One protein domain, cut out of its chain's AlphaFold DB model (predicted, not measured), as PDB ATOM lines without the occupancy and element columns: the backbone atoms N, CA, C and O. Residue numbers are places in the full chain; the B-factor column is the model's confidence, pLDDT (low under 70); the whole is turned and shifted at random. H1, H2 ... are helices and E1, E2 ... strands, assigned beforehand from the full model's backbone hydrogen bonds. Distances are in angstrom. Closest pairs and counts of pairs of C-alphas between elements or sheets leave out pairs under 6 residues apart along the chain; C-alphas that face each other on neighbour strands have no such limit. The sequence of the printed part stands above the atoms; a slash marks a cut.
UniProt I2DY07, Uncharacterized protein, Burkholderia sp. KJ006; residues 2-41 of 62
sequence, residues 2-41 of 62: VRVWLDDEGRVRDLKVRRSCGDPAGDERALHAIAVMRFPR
ATOM      1  N   VAL A   2      -6.279 -40.864 -44.263       79.00
ATOM      2  CA  VAL A   2      -5.994 -41.852 -43.211       79.00
ATOM      3  C   VAL A   2      -5.167 -41.230 -42.105       79.00
ATOM      4  O   VAL A   2      -4.356 -40.346 -42.334       79.00
ATOM      5  N   ARG A   3      -5.336 -41.745 -40.897       82.69
ATOM      6  CA  ARG A   3      -4.460 -41.466 -39.776       82.69
ATOM      7  C   ARG A   3      -3.506 -42.628 -39.588       82.69
ATOM      8  O   ARG A   3      -3.951 -43.759 -39.437       82.69
ATOM      9  N   VAL A   4      -2.216 -42.349 -39.570       80.81
ATOM     10  CA  VAL A   4      -1.159 -43.341 -39.398       80.81
ATOM     11  C   VAL A   4      -0.502 -43.129 -38.048       80.81
ATOM     12  O   VAL A   4      -0.209 -41.998 -37.665       80.81
ATOM     13  N   TRP A   5      -0.315 -44.206 -37.300       81.25
ATOM     14  CA  TRP A   5       0.372 -44.189 -36.026       81.25
ATOM     15  C   TRP A   5       1.791 -44.700 -36.202       81.25
ATOM     16  O   TRP A   5       1.981 -45.838 -36.630       81.25
ATOM     17  N   LEU A   6       2.783 -43.876 -35.882       78.69
ATOM     18  CA  LEU A   6       4.191 -44.230 -36.045       78.69
ATOM     19  C   LEU A   6       4.869 -44.403 -34.696       78.69
ATOM     20  O   LEU A   6       4.605 -43.641 -33.777       78.69
ATOM     21  N   ASP A   7       5.762 -45.380 -34.571       74.56
ATOM     22  CA  ASP A   7       6.644 -45.482 -33.408       74.56
ATOM     23  C   ASP A   7       7.863 -44.544 -33.530       74.56
ATOM     24  O   ASP A   7       8.067 -43.902 -34.559       74.56
ATOM     25  N   ASP A   8       8.698 -44.477 -32.490       72.50
ATOM     26  CA  ASP A   8       9.889 -43.615 -32.415       72.50
ATOM     27  C   ASP A   8      10.849 -43.884 -33.571       72.50
ATOM     28  O   ASP A   8      11.536 -43.000 -34.076       72.50
ATOM     29  N   GLU A   9      10.869 -45.143 -34.003       70.94
ATOM     30  CA  GLU A   9      11.670 -45.635 -35.108       70.94
ATOM     31  C   GLU A   9      11.114 -45.265 -36.496       70.94
ATOM     32  O   GLU A   9      11.731 -45.617 -37.499       70.94
ATOM     33  N   GLY A  10       9.969 -44.575 -36.583       72.06
ATOM     34  CA  GLY A  10       9.308 -44.242 -37.853       72.06
ATOM     35  C   GLY A  10       8.587 -45.432 -38.501       72.06
ATOM     36  O   GLY A  10       8.326 -45.439 -39.705       72.06
ATOM     37  N   ARG A  11       8.284 -46.467 -37.711       76.62
ATOM     38  CA  ARG A  11       7.549 -47.659 -38.157       76.62
ATOM     39  C   ARG A  11       6.061 -47.467 -37.933       76.62
ATOM     40  O   ARG A  11       5.671 -47.043 -36.847       76.62
ATOM     41  N   VAL A  12       5.245 -47.833 -38.912       79.12
ATOM     42  CA  VAL A  12       3.792 -47.860 -38.744       79.12
ATOM     43  C   VAL A  12       3.424 -48.924 -37.719       79.12
ATOM     44  O   VAL A  12       3.749 -50.096 -37.882       79.12
ATOM     45  N   ARG A  13       2.770 -48.502 -36.640       79.38
ATOM     46  CA  ARG A  13       2.186 -49.393 -35.638       79.38
ATOM     47  C   ARG A  13       0.683 -49.534 -35.786       79.38
ATOM     48  O   ARG A  13       0.169 -50.582 -35.428       79.38
ATOM     49  N   ASP A  14      -0.000 -48.496 -36.264       82.31
ATOM     50  CA  ASP A  14      -1.453 -48.528 -36.438       82.31
ATOM     51  C   ASP A  14      -1.896 -47.652 -37.613       82.31
ATOM     52  O   ASP A  14      -1.216 -46.693 -37.981       82.31
ATOM     53  N   LEU A  15      -3.029 -47.992 -38.222       79.94
ATOM     54  CA  LEU A  15      -3.603 -47.283 -39.361       79.94
ATOM     55  C   LEU A  15      -5.109 -47.179 -39.176       79.94
ATOM     56  O   LEU A  15      -5.799 -48.177 -38.993       79.94
ATOM     57  N   LYS A  16      -5.631 -45.960 -39.284       79.88
ATOM     58  CA  LYS A  16      -7.051 -45.678 -39.131       79.88
ATOM     59  C   LYS A  16      -7.559 -44.819 -40.272       79.88
ATOM     60  O   LYS A  16      -7.249 -43.632 -40.355       79.88
ATOM     61  N   VAL A  17      -8.403 -45.387 -41.126       77.81
ATOM     62  CA  VAL A  17      -9.080 -44.626 -42.181       77.81
ATOM     63  C   VAL A  17     -10.056 -43.640 -41.534       77.81
ATOM     64  O   VAL A  17     -10.967 -44.028 -40.805       77.81
ATOM     65  N   ARG A  18      -9.842 -42.341 -41.760       77.56
ATOM     66  CA  ARG A  18     -10.730 -41.263 -41.287       77.56
ATOM     67  C   ARG A  18     -11.804 -40.948 -42.319       77.56
ATOM     68  O   ARG A  18     -12.938 -40.655 -41.960       77.56
ATOM     69  N   ARG A  19     -11.420 -40.989 -43.591       72.44
ATOM     70  CA  ARG A  19     -12.289 -40.768 -44.740       72.44
ATOM     71  C   ARG A  19     -11.866 -41.741 -45.825       72.44
ATOM     72  O   ARG A  19     -10.801 -41.543 -46.415       72.44
ATOM     73  N   SER A  20     -12.692 -42.765 -46.007       67.69
ATOM     74  CA  SER A  20     -12.584 -43.702 -47.119       67.69
ATOM     75  C   SER A  20     -12.815 -42.952 -48.424       67.69
ATOM     76  O   SER A  20     -13.647 -42.036 -48.464       67.69
ATOM     77  N   CYS A  21     -12.075 -43.309 -49.471       66.31
ATOM     78  CA  CYS A  21     -12.230 -42.679 -50.779       66.31
ATOM     79  C   CYS A  21     -13.502 -43.148 -51.516       66.31
ATOM     80  O   CYS A  21     -13.819 -42.632 -52.583       66.31
ATOM     81  N   GLY A  22     -14.258 -44.093 -50.940       71.94
ATOM     82  CA  GLY A  22     -15.437 -44.701 -51.564       71.94
ATOM     83  C   GLY A  22     -15.106 -45.915 -52.435       71.94
ATOM     84  O   GLY A  22     -16.021 -46.634 -52.825       71.94
ATOM     85  N   ASP A  23     -13.817 -46.176 -52.669       77.75
ATOM     86  CA  ASP A  23     -13.321 -47.378 -53.328       77.75
ATOM     87  C   ASP A  23     -12.605 -48.288 -52.310       77.75
ATOM     88  O   ASP A  23     -11.576 -47.895 -51.747       77.75
ATOM     89  N   PRO A  24     -13.136 -49.492 -52.033       76.38
ATOM     90  CA  PRO A  24     -12.536 -50.393 -51.056       76.38
ATOM     91  C   PRO A  24     -11.190 -50.960 -51.527       76.38
ATOM     92  O   PRO A  24     -10.310 -51.169 -50.698       76.38
ATOM     93  N   ALA A  25     -10.986 -51.167 -52.834       80.94
ATOM     94  CA  ALA A  25      -9.726 -51.694 -53.362       80.94
ATOM     95  C   ALA A  25      -8.599 -50.648 -53.296       80.94
ATOM     96  O   ALA A  25      -7.447 -50.978 -53.006       80.94
ATOM     97  N   GLY A  26      -8.942 -49.382 -53.521       78.75
ATOM     98  CA  GLY A  26      -8.083 -48.220 -53.361       78.75
ATOM     99  C   GLY A  26      -7.673 -47.988 -51.915       78.75
ATOM    100  O   GLY A  26      -6.486 -47.825 -51.628       78.75
ATOM    101  N   ASP A  27      -8.638 -48.041 -50.996       76.06
ATOM    102  CA  ASP A  27      -8.375 -47.953 -49.559       76.06
ATOM    103  C   ASP A  27      -7.454 -49.089 -49.093       76.06
ATOM    104  O   ASP A  27      -6.490 -48.835 -48.371       76.06
ATOM    105  N   GLU A  28      -7.691 -50.327 -49.531       82.12
ATOM    106  CA  GLU A  28      -6.869 -51.474 -49.138       82.12
ATOM    107  C   GLU A  28      -5.447 -51.384 -49.713       82.12
ATOM    108  O   GLU A  28      -4.473 -51.590 -48.984       82.12
ATOM    109  N   ARG A  29      -5.293 -50.970 -50.981       83.12
ATOM    110  CA  ARG A  29      -3.976 -50.686 -51.582       83.12
ATOM    111  C   ARG A  29      -3.233 -49.588 -50.839       83.12
ATOM    112  O   ARG A  29      -2.044 -49.747 -50.568       83.12
ATOM    113  N   ALA A  30      -3.913 -48.493 -50.511       78.56
ATOM    114  CA  ALA A  30      -3.315 -47.382 -49.786       78.56
ATOM    115  C   ALA A  30      -2.892 -47.815 -48.380       78.56
ATOM    116  O   ALA A  30      -1.756 -47.574 -47.980       78.56
ATOM    117  N   LEU A  31      -3.757 -48.520 -47.649       79.19
ATOM    118  CA  LEU A  31      -3.433 -49.067 -46.333       79.19
ATOM    119  C   LEU A  31      -2.250 -50.027 -46.399       79.19
ATOM    120  O   LEU A  31      -1.342 -49.915 -45.580       79.19
ATOM    121  N   HIS A  32      -2.221 -50.923 -47.384       83.38
ATOM    122  CA  HIS A  32      -1.125 -51.865 -47.559       83.38
ATOM    123  C   HIS A  32       0.186 -51.144 -47.895       83.38
ATOM    124  O   HIS A  32       1.210 -51.414 -47.273       83.38
ATOM    125  N   ALA A  33       0.159 -50.178 -48.820       82.50
ATOM    126  CA  ALA A  33       1.319 -49.367 -49.185       82.50
ATOM    127  C   ALA A  33       1.854 -48.560 -47.993       82.50
ATOM    128  O   ALA A  33       3.063 -48.495 -47.780       82.50
ATOM    129  N   ILE A  34       0.964 -47.982 -47.186       78.56
ATOM    130  CA  ILE A  34       1.336 -47.231 -45.988       78.56
ATOM    131  C   ILE A  34       1.870 -48.171 -44.906       78.56
ATOM    132  O   ILE A  34       2.885 -47.854 -44.300       78.56
ATOM    133  N   ALA A  35       1.256 -49.336 -44.692       79.75
ATOM    134  CA  ALA A  35       1.704 -50.319 -43.705       79.75
ATOM    135  C   ALA A  35       3.131 -50.816 -43.970       79.75
ATOM    136  O   ALA A  35       3.886 -51.045 -43.025       79.75
ATOM    137  N   VAL A  36       3.515 -50.964 -45.244       79.62
ATOM    138  CA  VAL A  36       4.877 -51.372 -45.630       79.62
ATOM    139  C   VAL A  36       5.840 -50.193 -45.796       79.62
ATOM    140  O   VAL A  36       7.052 -50.398 -45.869       79.62
ATOM    141  N   MET A  37       5.335 -48.956 -45.835       73.56
ATOM    142  CA  MET A  37       6.170 -47.761 -45.883       73.56
ATOM    143  C   MET A  37       6.859 -47.527 -44.537       73.56
ATOM    144  O   MET A  37       6.248 -47.535 -43.468       73.56
ATOM    145  N   ARG A  38       8.165 -47.257 -44.595       70.69
ATOM    146  CA  ARG A  38       8.944 -46.822 -43.437       70.69
ATOM    147  C   ARG A  38       9.164 -45.323 -43.532       70.69
ATOM    148  O   ARG A  38       9.854 -44.857 -44.436       70.69
ATOM    149  N   PHE A  39       8.594 -44.577 -42.595       70.81
ATOM    150  CA  PHE A  39       8.740 -43.131 -42.578       70.81
ATOM    151  C   PHE A  39      10.126 -42.766 -42.023       70.81
ATOM    152  O   PHE A  39      10.529 -43.296 -40.983       70.81
ATOM    153  N   PRO A  40      10.897 -41.893 -42.696       62.03
ATOM    154  CA  PRO A  40      12.187 -41.451 -42.187       62.03
ATOM    155  C   PRO A  40      12.001 -40.674 -40.878       62.03
ATOM    156  O   PRO A  40      11.207 -39.732 -40.787       62.03
ATOM    157  N   ARG A  41      12.742 -41.088 -39.843       60.25
ATOM    158  CA  ARG A  41      12.739 -40.437 -38.526       60.25
ATOM    159  C   ARG A  41      13.144 -38.970 -38.696       60.25
ATOM    160  O   ARG A  41      14.173 -38.683 -39.297       60.25
TER     161      ARG A  41
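This is residues 2 to 41 of the 62 residues of an uncharacterized protein of Burkholderia sp. KJ006 (UniProt I2DY07). A two-stranded hairpin, E1 and E2, has a single helix, H1, packed alongside it, and H1 runs lengthwise with the strands and comes closest to E2. The chain runs out along E1, back along E2 and out again along H1, and residues 37 to 41 then continue toward the hairpin's turn, residues 7 to 11. The printed part has 40 residues, with two named strands and then one named helix; the sheet, in the order E1, E2, is antiparallel, and the class is mixed, helices and strands. It is only just compact, close to loose, with a radius of gyration of the C-alphas of 10.6 A, and only just elongated, spanning 32 by 16 by 12 A.

E1, residues 2 to 6, and E2, residues 12 to 17, form a hairpin of antiparallel neighbours, with 165 degrees between their directions. C-alphas 2 and 17 face each other at 4.3 A. N 3 and O 16 are within hydrogen-bond range at 2.7 A, as are N 16 and O 3 at 2.8 A. H1, residues 24 to 36, has 5 pairs of C-alphas within 8 A of E2; the closest are those of Val 12 and Ala 35, 5.9 A apart. E1 and H1 are near each other, with 8 pairs of C-alphas within 10 A. Every O i to N i+4 pair in H1 is within hydrogen-bond range.

E1 begins at C-alpha 2, (-5.994, -41.852, -43.211), and is 12.7 A long from first to last C-alpha. E2 begins at C-alpha 12, (3.792, -47.860, -38.744), and is 13.7 A long. H1 is 18.3 A long and ends at C-alpha 36, (4.877, -51.372, -45.630).

The two C-alphas farthest apart, those of Asp 8 and Gly 22, are 31.8 A apart. The printed part has no cut. The link from E1 to E2 is tight, with 5 residues, and that from E2 to H1 is short, with 6. The mean pLDDT of the printed part is 76.4, and residues 20 to 21 and 40 to 41 are under 70.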